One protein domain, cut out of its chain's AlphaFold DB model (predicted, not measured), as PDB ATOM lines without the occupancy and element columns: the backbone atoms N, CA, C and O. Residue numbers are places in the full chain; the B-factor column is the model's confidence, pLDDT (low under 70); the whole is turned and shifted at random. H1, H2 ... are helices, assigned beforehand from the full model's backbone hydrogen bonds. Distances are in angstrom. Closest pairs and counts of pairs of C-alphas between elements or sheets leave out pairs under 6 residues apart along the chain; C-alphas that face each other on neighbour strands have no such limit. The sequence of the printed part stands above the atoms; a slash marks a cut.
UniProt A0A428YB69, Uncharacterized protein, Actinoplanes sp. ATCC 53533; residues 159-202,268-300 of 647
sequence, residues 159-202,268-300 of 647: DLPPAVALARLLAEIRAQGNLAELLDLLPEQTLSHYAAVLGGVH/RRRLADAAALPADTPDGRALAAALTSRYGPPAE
ATOM      1  N   ASP A 159     242.768 208.148 246.014       79.38
ATOM      2  CA  ASP A 159     243.697 207.883 244.905       79.38
ATOM      3  C   ASP A 159     243.222 208.484 243.572       79.38
ATOM      4  O   ASP A 159     243.935 208.466 242.566       79.38
ATOM      5  N   LEU A 160     241.990 208.998 243.538       87.69
ATOM      6  CA  LEU A 160     241.402 209.568 242.335       87.69
ATOM      7  C   LEU A 160     241.804 211.038 242.176       87.69
ATOM      8  O   LEU A 160     241.866 211.778 243.160       87.69
ATOM      9  N   PRO A 161     241.970 211.519 240.930       90.88
ATOM     10  CA  PRO A 161     242.082 212.948 240.681       90.88
ATOM     11  C   PRO A 161     240.883 213.700 241.290       90.88
ATOM     12  O   PRO A 161     239.747 213.236 241.136       90.88
ATOM     13  N   PRO A 162     241.085 214.879 241.911       91.81
ATOM     14  CA  PRO A 162     240.023 215.634 242.577       91.81
ATOM     15  C   PRO A 162     238.743 215.802 241.745       91.81
ATOM     16  O   PRO A 162     237.647 215.520 242.220       91.81
ATOM     17  N   ALA A 163     238.860 216.178 240.470       92.75
ATOM     18  CA  ALA A 163     237.701 216.346 239.592       92.75
ATOM     19  C   ALA A 163     236.890 215.045 239.405       92.75
ATOM     20  O   ALA A 163     235.661 215.085 239.361       92.75
ATOM     21  N   VAL A 164     237.567 213.893 239.338       92.88
ATOM     22  CA  VAL A 164     236.939 212.569 239.195       92.88
ATOM     23  C   VAL A 164     236.229 212.180 240.490       92.88
ATOM     24  O   VAL A 164     235.076 211.755 240.444       92.88
ATOM     25  N   ALA A 165     236.885 212.371 241.638       92.81
ATOM     26  CA  ALA A 165     236.291 212.118 242.948       92.81
ATOM     27  C   ALA A 165     235.038 212.984 243.179       92.81
ATOM     28  O   ALA A 165     233.993 212.465 243.569       92.81
ATOM     29  N   LEU A 166     235.105 214.279 242.842       95.38
ATOM     30  CA  LEU A 166     233.961 215.191 242.916       95.38
ATOM     31  C   LEU A 166     232.815 214.755 241.994       95.38
ATOM     32  O   LEU A 166     231.665 214.728 242.423       95.38
ATOM     33  N   ALA A 167     233.104 214.411 240.737       95.12
ATOM     34  CA  ALA A 167     232.076 213.988 239.788       95.12
ATOM     35  C   ALA A 167     231.369 212.699 240.237       95.12
ATOM     36  O   ALA A 167     230.144 212.619 240.140       95.12
ATOM     37  N   ARG A 168     232.113 211.728 240.789       94.50
ATOM     38  CA  ARG A 168     231.537 210.511 241.388       94.50
ATOM     39  C   ARG A 168     230.643 210.838 242.583       94.50
ATOM     40  O   ARG A 168     229.492 210.418 242.589       94.50
ATOM     41  N   LEU A 169     231.117 211.665 243.520       95.81
ATOM     42  CA  LEU A 169     230.318 212.110 244.667       95.81
ATOM     43  C   LEU A 169     229.004 212.778 244.223       95.81
ATOM     44  O   LEU A 169     227.931 212.464 244.735       95.81
ATOM     45  N   LEU A 170     229.063 213.684 243.243       97.19
ATOM     46  CA  LEU A 170     227.872 214.358 242.723       97.19
ATOM     47  C   LEU A 170     226.911 213.386 242.025       97.19
ATOM     48  O   LEU A 170     225.693 213.527 242.155       97.19
ATOM     49  N   ALA A 171     227.434 212.399 241.297       95.50
ATOM     50  CA  ALA A 171     226.625 211.371 240.655       95.50
ATOM     51  C   ALA A 171     225.935 210.451 241.676       95.50
ATOM     52  O   ALA A 171     224.756 210.147 241.500       95.50
ATOM     53  N   GLU A 172     226.609 210.084 242.768       95.25
ATOM     54  CA  GLU A 172     226.008 209.330 243.878       95.25
ATOM     55  C   GLU A 172     224.866 210.106 244.541       95.25
ATOM     56  O   GLU A 172     223.779 209.567 244.757       95.25
ATOM     57  N   ILE A 173     225.072 211.397 244.816       96.50
ATOM     58  CA  ILE A 173     224.039 212.260 245.407       96.50
ATOM     59  C   ILE A 173     222.856 212.430 244.440       96.50
ATOM     60  O   ILE A 173     221.698 212.460 244.862       96.50
ATOM     61  N   ARG A 174     223.122 212.487 243.129       96.19
ATOM     62  CA  ARG A 174     222.079 212.478 242.095       96.19
ATOM     63  C   ARG A 174     221.298 211.169 242.081       96.19
ATOM     64  O   ARG A 174     220.076 211.220 241.976       96.19
ATOM     65  N   ALA A 175     221.969 210.024 242.194       94.69
ATOM     66  CA  ALA A 175     221.320 208.716 242.250       94.69
ATOM     67  C   ALA A 175     220.401 208.582 243.478       94.69
ATOM     68  O   ALA A 175     219.374 207.914 243.412       94.69
ATOM     69  N   GLN A 176     220.724 209.287 244.564       94.25
ATOM     70  CA  GLN A 176     219.884 209.409 245.764       94.25
ATOM     71  C   GLN A 176     218.741 210.430 245.619       94.25
ATOM     72  O   GLN A 176     217.962 210.599 246.549       94.25
ATOM     73  N   GLY A 177     218.641 211.135 244.486       95.81
ATOM     74  CA  GLY A 177     217.614 212.152 244.249       95.81
ATOM     75  C   GLY A 177     217.850 213.489 244.958       95.81
ATOM     76  O   GLY A 177     216.973 214.338 244.909       95.81
ATOM     77  N   ASN A 178     219.026 213.702 245.563       96.69
ATOM     78  CA  ASN A 178     219.302 214.832 246.463       96.69
ATOM     79  C   ASN A 178     220.207 215.919 245.851       96.69
ATOM     80  O   ASN A 178     220.687 216.815 246.549       96.69
ATOM     81  N   LEU A 179     220.519 215.839 244.552       97.50
ATOM     82  CA  LEU A 179     221.455 216.774 243.914       97.50
ATOM     83  C   LEU A 179     220.921 218.214 243.899       97.50
ATOM     84  O   LEU A 179     221.699 219.152 244.051       97.50
ATOM     85  N   ALA A 180     219.616 218.408 243.700       96.94
ATOM     86  CA  ALA A 180     219.039 219.750 243.662       96.94
ATOM     87  C   ALA A 180     219.122 220.423 245.040       96.94
ATOM     88  O   ALA A 180     219.537 221.577 245.134       96.94
ATOM     89  N   GLU A 181     218.806 219.669 246.090       97.12
ATOM     90  CA  GLU A 181     218.861 220.066 247.492       97.12
ATOM     91  C   GLU A 181     220.298 220.369 247.911       97.12
ATOM     92  O   GLU A 181     220.541 221.407 248.521       97.12
ATOM     93  N   LEU A 182     221.265 219.530 247.511       97.81
ATOM     94  CA  LEU A 182     222.687 219.812 247.707       97.81
ATOM     95  C   LEU A 182     223.050 221.170 247.106       97.81
ATOM     96  O   LEU A 182     223.583 222.028 247.799       97.81
ATOM     97  N   LEU A 183     222.760 221.379 245.821       97.44
ATOM     98  CA  LEU A 183     223.144 222.605 245.121       97.44
ATOM     99  C   LEU A 183     222.433 223.852 245.674       97.44
ATOM    100  O   LEU A 183     222.987 224.943 245.561       97.44
ATOM    101  N   ASP A 184     221.236 223.713 246.256       96.56
ATOM    102  CA  ASP A 184     220.518 224.790 246.957       96.56
ATOM    103  C   ASP A 184     221.137 225.143 248.319       96.56
ATOM    104  O   ASP A 184     221.011 226.284 248.757       96.56
ATOM    105  N   LEU A 185     221.803 224.194 248.985       96.00
ATOM    106  CA  LEU A 185     222.474 224.425 250.272       96.00
ATOM    107  C   LEU A 185     223.816 225.145 250.132       96.00
ATOM    108  O   LEU A 185     224.291 225.759 251.089       96.00
ATOM    109  N   LEU A 186     224.461 225.048 248.968       97.19
ATOM    110  CA  LEU A 186     225.814 225.563 248.789       97.19
ATOM    111  C   LEU A 186     225.807 227.071 248.510       97.19
ATOM    112  O   LEU A 186     225.170 227.520 247.554       97.19
ATOM    113  N   PRO A 187     226.591 227.866 249.264       96.06
ATOM    114  CA  PRO A 187     226.852 229.249 248.907       96.06
ATOM    115  C   PRO A 187     227.475 229.347 247.516       96.06
ATOM    116  O   PRO A 187     228.264 228.497 247.098       96.06
ATOM    117  N   GLU A 188     227.212 230.451 246.830       94.31
ATOM    118  CA  GLU A 188     227.696 230.685 245.467       94.31
ATOM    119  C   GLU A 188     229.225 230.574 245.327       94.31
ATOM    120  O   GLU A 188     229.740 230.045 244.342       94.31
ATOM    121  N   GLN A 189     229.965 231.027 246.342       95.12
ATOM    122  CA  GLN A 189     231.426 230.913 246.379       95.12
ATOM    123  C   GLN A 189     231.878 229.447 246.412       95.12
ATOM    124  O   GLN A 189     232.854 229.086 245.758       95.12
ATOM    125  N   THR A 190     231.149 228.599 247.139       96.44
ATOM    126  CA  THR A 190     231.393 227.157 247.205       96.44
ATOM    127  C   THR A 190     231.059 226.488 245.871       96.44
ATOM    128  O   THR A 190     231.876 225.725 245.360       96.44
ATOM    129  N   LEU A 191     229.918 226.827 245.255       96.69
ATOM    130  CA  LEU A 191     229.549 226.334 243.919       96.69
ATOM    131  C   LEU A 191     230.610 226.690 242.871       96.69
ATOM    132  O   LEU A 191     231.060 225.823 242.123       96.69
ATOM    133  N   SER A 192     231.037 227.952 242.843       95.19
ATOM    134  CA  SER A 192     232.065 228.441 241.920       95.19
ATOM    135  C   SER A 192     233.409 227.738 242.127       95.19
ATOM    136  O   SER A 192     234.036 227.333 241.149       95.19
ATOM    137  N   HIS A 193     233.825 227.535 243.382       94.88
ATOM    138  CA  HIS A 193     235.061 226.826 243.717       94.88
ATOM    139  C   HIS A 193     235.053 225.386 243.176       94.88
ATOM    140  O   HIS A 193     235.941 225.009 242.416       94.88
ATOM    141  N   TYR A 194     234.019 224.598 243.481       95.69
ATOM    142  CA  TYR A 194     233.941 223.208 243.018       95.69
ATOM    143  C   TYR A 194     233.703 223.085 241.505       95.69
ATOM    144  O   TYR A 194     234.208 222.159 240.871       95.69
ATOM    145  N   ALA A 195     233.000 224.038 240.888       95.19
ATOM    146  CA  ALA A 195     232.874 224.091 239.434       95.19
ATOM    147  C   ALA A 195     234.210 224.405 238.732       95.19
ATOM    148  O   ALA A 195     234.414 223.959 237.601       95.19
ATOM    149  N   ALA A 196     235.113 225.156 239.375       93.31
ATOM    150  CA  ALA A 196     236.463 225.407 238.867       93.31
ATOM    151  C   ALA A 196     237.335 224.143 238.927       93.31
ATOM    152  O   ALA A 196     238.000 223.823 237.941       93.31
ATOM    153  N   VAL A 197     237.232 223.368 240.017       92.94
ATOM    154  CA  VAL A 197     237.923 222.074 240.180       92.94
ATOM    155  C   VAL A 197     237.573 221.104 239.047       92.94
ATOM    156  O   VAL A 197     238.460 220.448 238.505       92.94
ATOM    157  N   LEU A 198     236.304 221.052 238.617       92.81
ATOM    158  CA  LEU A 198     235.887 220.235 237.466       92.81
ATOM    159  C   LEU A 198     236.543 220.653 236.142       92.81
ATOM    160  O   LEU A 198     236.733 219.812 235.269       92.81
ATOM    161  N   GLY A 199     236.872 221.939 235.993       89.06
ATOM    162  CA  GLY A 199     237.572 222.479 234.826       89.06
ATOM    163  C   GLY A 199     239.087 222.466 234.945       89.06
ATOM    164  O   GLY A 199     239.747 223.133 234.156       89.06
ATOM    165  N   GLY A 200     239.647 221.781 235.947       84.81
ATOM    166  CA  GLY A 200     241.093 221.732 236.132       84.81
ATOM    167  C   GLY A 200     241.715 223.004 236.676       84.81
ATOM    168  O   GLY A 200     242.930 223.060 236.835       84.81
ATOM    169  N   VAL A 201     240.912 224.033 236.934       80.06
ATOM    170  CA  VAL A 201     241.395 225.280 237.504       80.06
ATOM    171  C   VAL A 201     241.408 225.076 239.003       80.06
ATOM    172  O   VAL A 201     240.361 225.126 239.648       80.06
ATOM    173  N   HIS A 202     242.591 224.839 239.561       71.38
ATOM    174  CA  HIS A 202     242.769 224.997 240.993       71.38
ATOM    175  C   HIS A 202     242.729 226.495 241.282       71.38
ATOM    176  O   HIS A 202     243.627 227.210 240.834       71.38
ATOM    177  N   ARG A 268     226.520 226.210 238.962       95.31
ATOM    178  CA  ARG A 268     225.502 225.214 239.313       95.31
ATOM    179  C   ARG A 268     225.235 224.235 238.171       95.31
ATOM    180  O   ARG A 268     225.201 223.026 238.387       95.31
ATOM    181  N   ARG A 269     225.077 224.750 236.946       95.12
ATOM    182  CA  ARG A 269     224.868 223.915 235.757       95.12
ATOM    183  C   ARG A 269     226.065 223.007 235.491       95.12
ATOM    184  O   ARG A 269     225.852 221.846 235.180       95.12
ATOM    185  N   ARG A 270     227.301 223.492 235.654       94.94
ATOM    186  CA  ARG A 270     228.512 222.668 235.495       94.94
ATOM    187  C   ARG A 270     228.544 221.499 236.474       94.94
ATOM    188  O   ARG A 270     228.824 220.388 236.042       94.94
ATOM    189  N   LEU A 271     228.220 221.730 237.747       96.44
ATOM    190  CA  LEU A 271     228.152 220.665 238.753       96.44
ATOM    191  C   LEU A 271     227.048 219.651 238.424       96.44
ATOM    192  O   LEU A 271     227.290 218.447 238.476       96.44
ATOM    193  N   ALA A 272     225.865 220.119 238.014       96.38
ATOM    194  CA  ALA A 272     224.775 219.238 237.593       96.38
ATOM    195  C   ALA A 272     225.127 218.414 236.340       96.38
ATOM    196  O   ALA A 272     224.834 217.222 236.265       96.38
ATOM    197  N   ASP A 273     225.802 219.038 235.379       94.75
ATOM    198  CA  ASP A 273     226.296 218.407 234.158       94.75
ATOM    199  C   ASP A 273     227.370 217.344 234.444       94.75
ATOM    200  O   ASP A 273     227.384 216.303 233.787       94.75
ATOM    201  N   ALA A 274     228.248 217.581 235.424       94.12
ATOM    202  CA  ALA A 274     229.258 216.615 235.853       94.12
ATOM    203  C   ALA A 274     228.630 215.440 236.607       94.12
ATOM    204  O   ALA A 274     228.981 214.293 236.343       94.12
ATOM    205  N   ALA A 275     227.640 215.712 237.463       94.69
ATOM    206  CA  ALA A 275     226.836 214.675 238.106       94.69
ATOM    207  C   ALA A 275     226.136 213.775 237.079       94.69
ATOM    208  O   ALA A 275     225.856 212.616 237.375       94.69
ATOM    209  N   ALA A 276     225.834 214.314 235.887       95.06
ATOM    210  CA  ALA A 276     225.158 213.611 234.806       95.06
ATOM    211  C   ALA A 276     226.024 212.587 234.062       95.06
ATOM    212  O   ALA A 276     225.473 211.729 233.367       95.06
ATOM    213  N   LEU A 277     227.346 212.660 234.216       92.69
ATOM    214  CA  LEU A 277     228.273 211.718 233.601       92.69
ATOM    215  C   LEU A 277     228.079 210.304 234.186       92.69
ATOM    216  O   LEU A 277     227.686 210.164 235.348       92.69
ATOM    217  N   PRO A 278     228.319 209.242 233.397       87.12
ATOM    218  CA  PRO A 278     228.236 207.867 233.879       87.12
ATOM    219  C   PRO A 278     229.339 207.619 234.918       87.12
ATOM    220  O   PRO A 278     230.507 207.468 234.570       87.12
ATOM    221  N   ALA A 279     228.970 207.621 236.200       79.25
ATOM    222  CA  ALA A 279     229.891 207.387 237.314       79.25
ATOM    223  C   ALA A 279     230.011 205.904 237.696       79.25
ATOM    224  O   ALA A 279     231.003 205.524 238.313       79.25
ATOM    225  N   ASP A 280     229.051 205.077 237.269       75.81
ATOM    226  CA  ASP A 280     228.983 203.641 237.577       75.81
ATOM    227  C   ASP A 280     230.069 202.823 236.863       75.81
ATOM    228  O   ASP A 280     230.240 201.634 237.126       75.81
ATOM    229  N   THR A 281     230.831 203.439 235.952       76.00
ATOM    230  CA  THR A 281     231.991 202.778 235.363       76.00
ATOM    231  C   THR A 281     233.109 202.690 236.410       76.00
ATOM    232  O   THR A 281     233.618 203.734 236.846       76.00
ATOM    233  N   PRO A 282     233.560 201.474 236.781       75.94
ATOM    234  CA  PRO A 282     234.660 201.307 237.731       75.94
ATOM    235  C   PRO A 282     235.945 201.983 237.230       75.94
ATOM    236  O   PRO A 282     236.753 202.460 238.028       75.94
ATOM    237  N   ASP A 283     236.091 202.123 235.908       82.31
ATOM    238  CA  ASP A 283     237.212 202.811 235.284       82.31
ATOM    239  C   ASP A 283     237.133 204.339 235.457       82.31
ATOM    240  O   ASP A 283     236.461 205.057 234.711       82.31
ATOM    241  N   GLY A 284     237.880 204.856 236.436       84.69
ATOM    242  CA  GLY A 284     238.049 206.293 236.651       84.69
ATOM    243  C   GLY A 284     238.650 207.027 235.446       84.69
ATOM    244  O   GLY A 284     238.447 208.234 235.317       84.69
ATOM    245  N   ARG A 285     239.336 206.327 234.526       87.88
ATOM    246  CA  ARG A 285     239.919 206.931 233.315       87.88
ATOM    247  C   ARG A 285     238.849 207.363 232.320       87.88
ATOM    248  O   ARG A 285     239.003 208.413 231.702       87.88
ATOM    249  N   ALA A 286     237.762 206.603 232.191       89.56
ATOM    250  CA  ALA A 286     236.647 206.964 231.316       89.56
ATOM    251  C   ALA A 286     235.958 208.248 231.803       89.56
ATOM    252  O   ALA A 286     235.718 209.167 231.018       89.56
ATOM    253  N   LEU A 287     235.718 208.349 233.116       89.44
ATOM    254  CA  LEU A 287     235.159 209.556 233.722       89.44
ATOM    255  C   LEU A 287     236.122 210.747 233.606       89.44
ATOM    256  O   LEU A 287     235.690 211.845 233.261       89.44
ATOM    257  N   ALA A 288     237.424 210.532 233.812       89.56
ATOM    258  CA  ALA A 288     238.442 211.559 233.598       89.56
ATOM    259  C   ALA A 288     238.446 212.067 232.146       89.56
ATOM    260  O   ALA A 288     238.407 213.275 231.926       89.56
ATOM    261  N   ALA A 289     238.410 211.171 231.155       90.31
ATOM    262  CA  ALA A 289     238.345 211.538 229.742       90.31
ATOM    263  C   ALA A 289     237.067 212.325 229.403       90.31
ATOM    264  O   ALA A 289     237.125 213.304 228.661       90.31
ATOM    265  N   ALA A 290     235.922 211.947 229.982       91.12
ATOM    266  CA  ALA A 290     234.662 212.667 229.807       91.12
ATOM    267  C   ALA A 290     234.710 214.081 230.413       91.12
ATOM    268  O   ALA A 290     234.260 215.040 229.781       91.12
ATOM    269  N   LEU A 291     235.297 214.228 231.606       91.31
ATOM    270  CA  LEU A 291     235.533 215.531 232.232       91.31
ATOM    271  C   LEU A 291     236.476 216.383 231.378       91.31
ATOM    272  O   LEU A 291     236.145 217.527 231.072       91.31
ATOM    273  N   THR A 292     237.588 215.809 230.911       89.50
ATOM    274  CA  THR A 292     238.548 216.493 230.036       89.50
ATOM    275  C   THR A 292     237.918 216.949 228.726       89.50
ATOM    276  O   THR A 292     238.109 218.089 228.310       89.50
ATOM    277  N   SER A 293     237.110 216.097 228.093       90.88
ATOM    278  CA  SER A 293     236.397 216.451 226.866       90.88
ATOM    279  C   SER A 293     235.394 217.589 227.071       90.88
ATOM    280  O   SER A 293     235.109 218.309 226.115       90.88
ATOM    281  N   ARG A 294     234.817 217.732 228.271       91.00
ATOM    282  CA  ARG A 294     233.737 218.692 228.543       91.00
ATOM    283  C   ARG A 294     234.230 220.013 229.120       91.00
ATOM    284  O   ARG A 294     233.655 221.055 228.810       91.00
ATOM    285  N   TYR A 295     235.258 219.972 229.960       90.81
ATOM    286  CA  TYR A 295     235.733 221.131 230.714       90.81
ATOM    287  C   TYR A 295     237.188 221.514 230.408       90.81
ATOM    288  O   TYR A 295     237.654 222.527 230.921       90.81
ATOM    289  N   GLY A 296     237.866 220.766 229.533       87.81
ATOM    290  CA  GLY A 296     239.284 220.934 229.224       87.81
ATOM    291  C   GLY A 296     240.169 220.005 230.059       87.81
ATOM    292  O   GLY A 296     239.709 219.439 231.055       87.81
ATOM    293  N   PRO A 297     241.433 219.790 229.649       82.81
ATOM    294  CA  PRO A 297     242.366 219.004 230.444       82.81
ATOM    295  C   PRO A 297     242.484 219.623 231.838       82.81
ATOM    296  O   PRO A 297     242.478 220.855 231.942       82.81
ATOM    297  N   PRO A 298     242.593 218.806 232.904       76.62
ATOM    298  CA  PRO A 298     243.002 219.353 234.182       76.62
ATOM    299  C   PRO A 298     244.283 220.150 233.935       76.62
ATOM    300  O   PRO A 298     245.157 219.648 233.220       76.62
ATOM    301  N   ALA A 299     244.394 221.381 234.456       69.62
ATOM    302  CA  ALA A 299     245.702 222.023 234.472       69.62
ATOM    303  C   ALA A 299     246.648 220.988 235.074       69.62
ATOM    304  O   ALA A 299     246.257 220.352 236.058       69.62
ATOM    305  N   GLU A 300     247.800 220.736 234.438       61.00
ATOM    306  CA  GLU A 300     248.822 219.886 235.038       61.00
ATOM    307  C   GLU A 300     249.031 220.464 236.422       61.00
ATOM    308  O   GLU A 300     249.587 221.554 236.576       61.00
TER     309      GLU A 300
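What this domain is: This is residues 159 to 202 and 268 to 300 of the 647 residues of an uncharacterized protein of Actinoplanes sp. ATCC 53533 (UniProt A0A428YB69). H1, H2 and H3 make a triangle; H4 covers it, crossing H1 and packing on H3, and H5 packs on H1's residues 163 to 164. The printed part has 77 residues, 52 of them in five named helices, with no named strand; its class is all helix, and it is compact, with a radius of gyration of the C-alphas of 11.6 A and spans of 30 by 25 by 21 A.

How they stand to each other: Start at the hub, H1, residues 162 to 175. H2, residues 179 to 185, is close but not clearly touching it: closest C-alphas Ile 173 and Leu 179, 5.4 A. H3, residues 188 to 198, touches residues 162 to 167 of H1 alone, at a steep tilt of 65 degrees, C-alphas 163 and 198 being closest at 4.8 A. H4, residues 268 to 275, touches H1 about perpendicular, 87 degrees, closest at C-alphas 171 and 275, 4.2 A. H5, residues 284 to 295, touches H1 with C-alphas 164 and 288 closest, 5.9 A. In these helices every O i to N i+4 pair is within hydrogen-bond range.

Where its parts are: Find C-alpha 162 at (240.023, 215.634, 242.577); H1 runs 19.9 A. H3 spans 15.5 A; H5 spans 16.1 A, ending at (235.733, 221.131, 230.714).

The domain as a whole: Residues 203 to 267 are cut out, a 17.3 A gap between C-alphas. Residues 299 to 300 have pLDDT under 70.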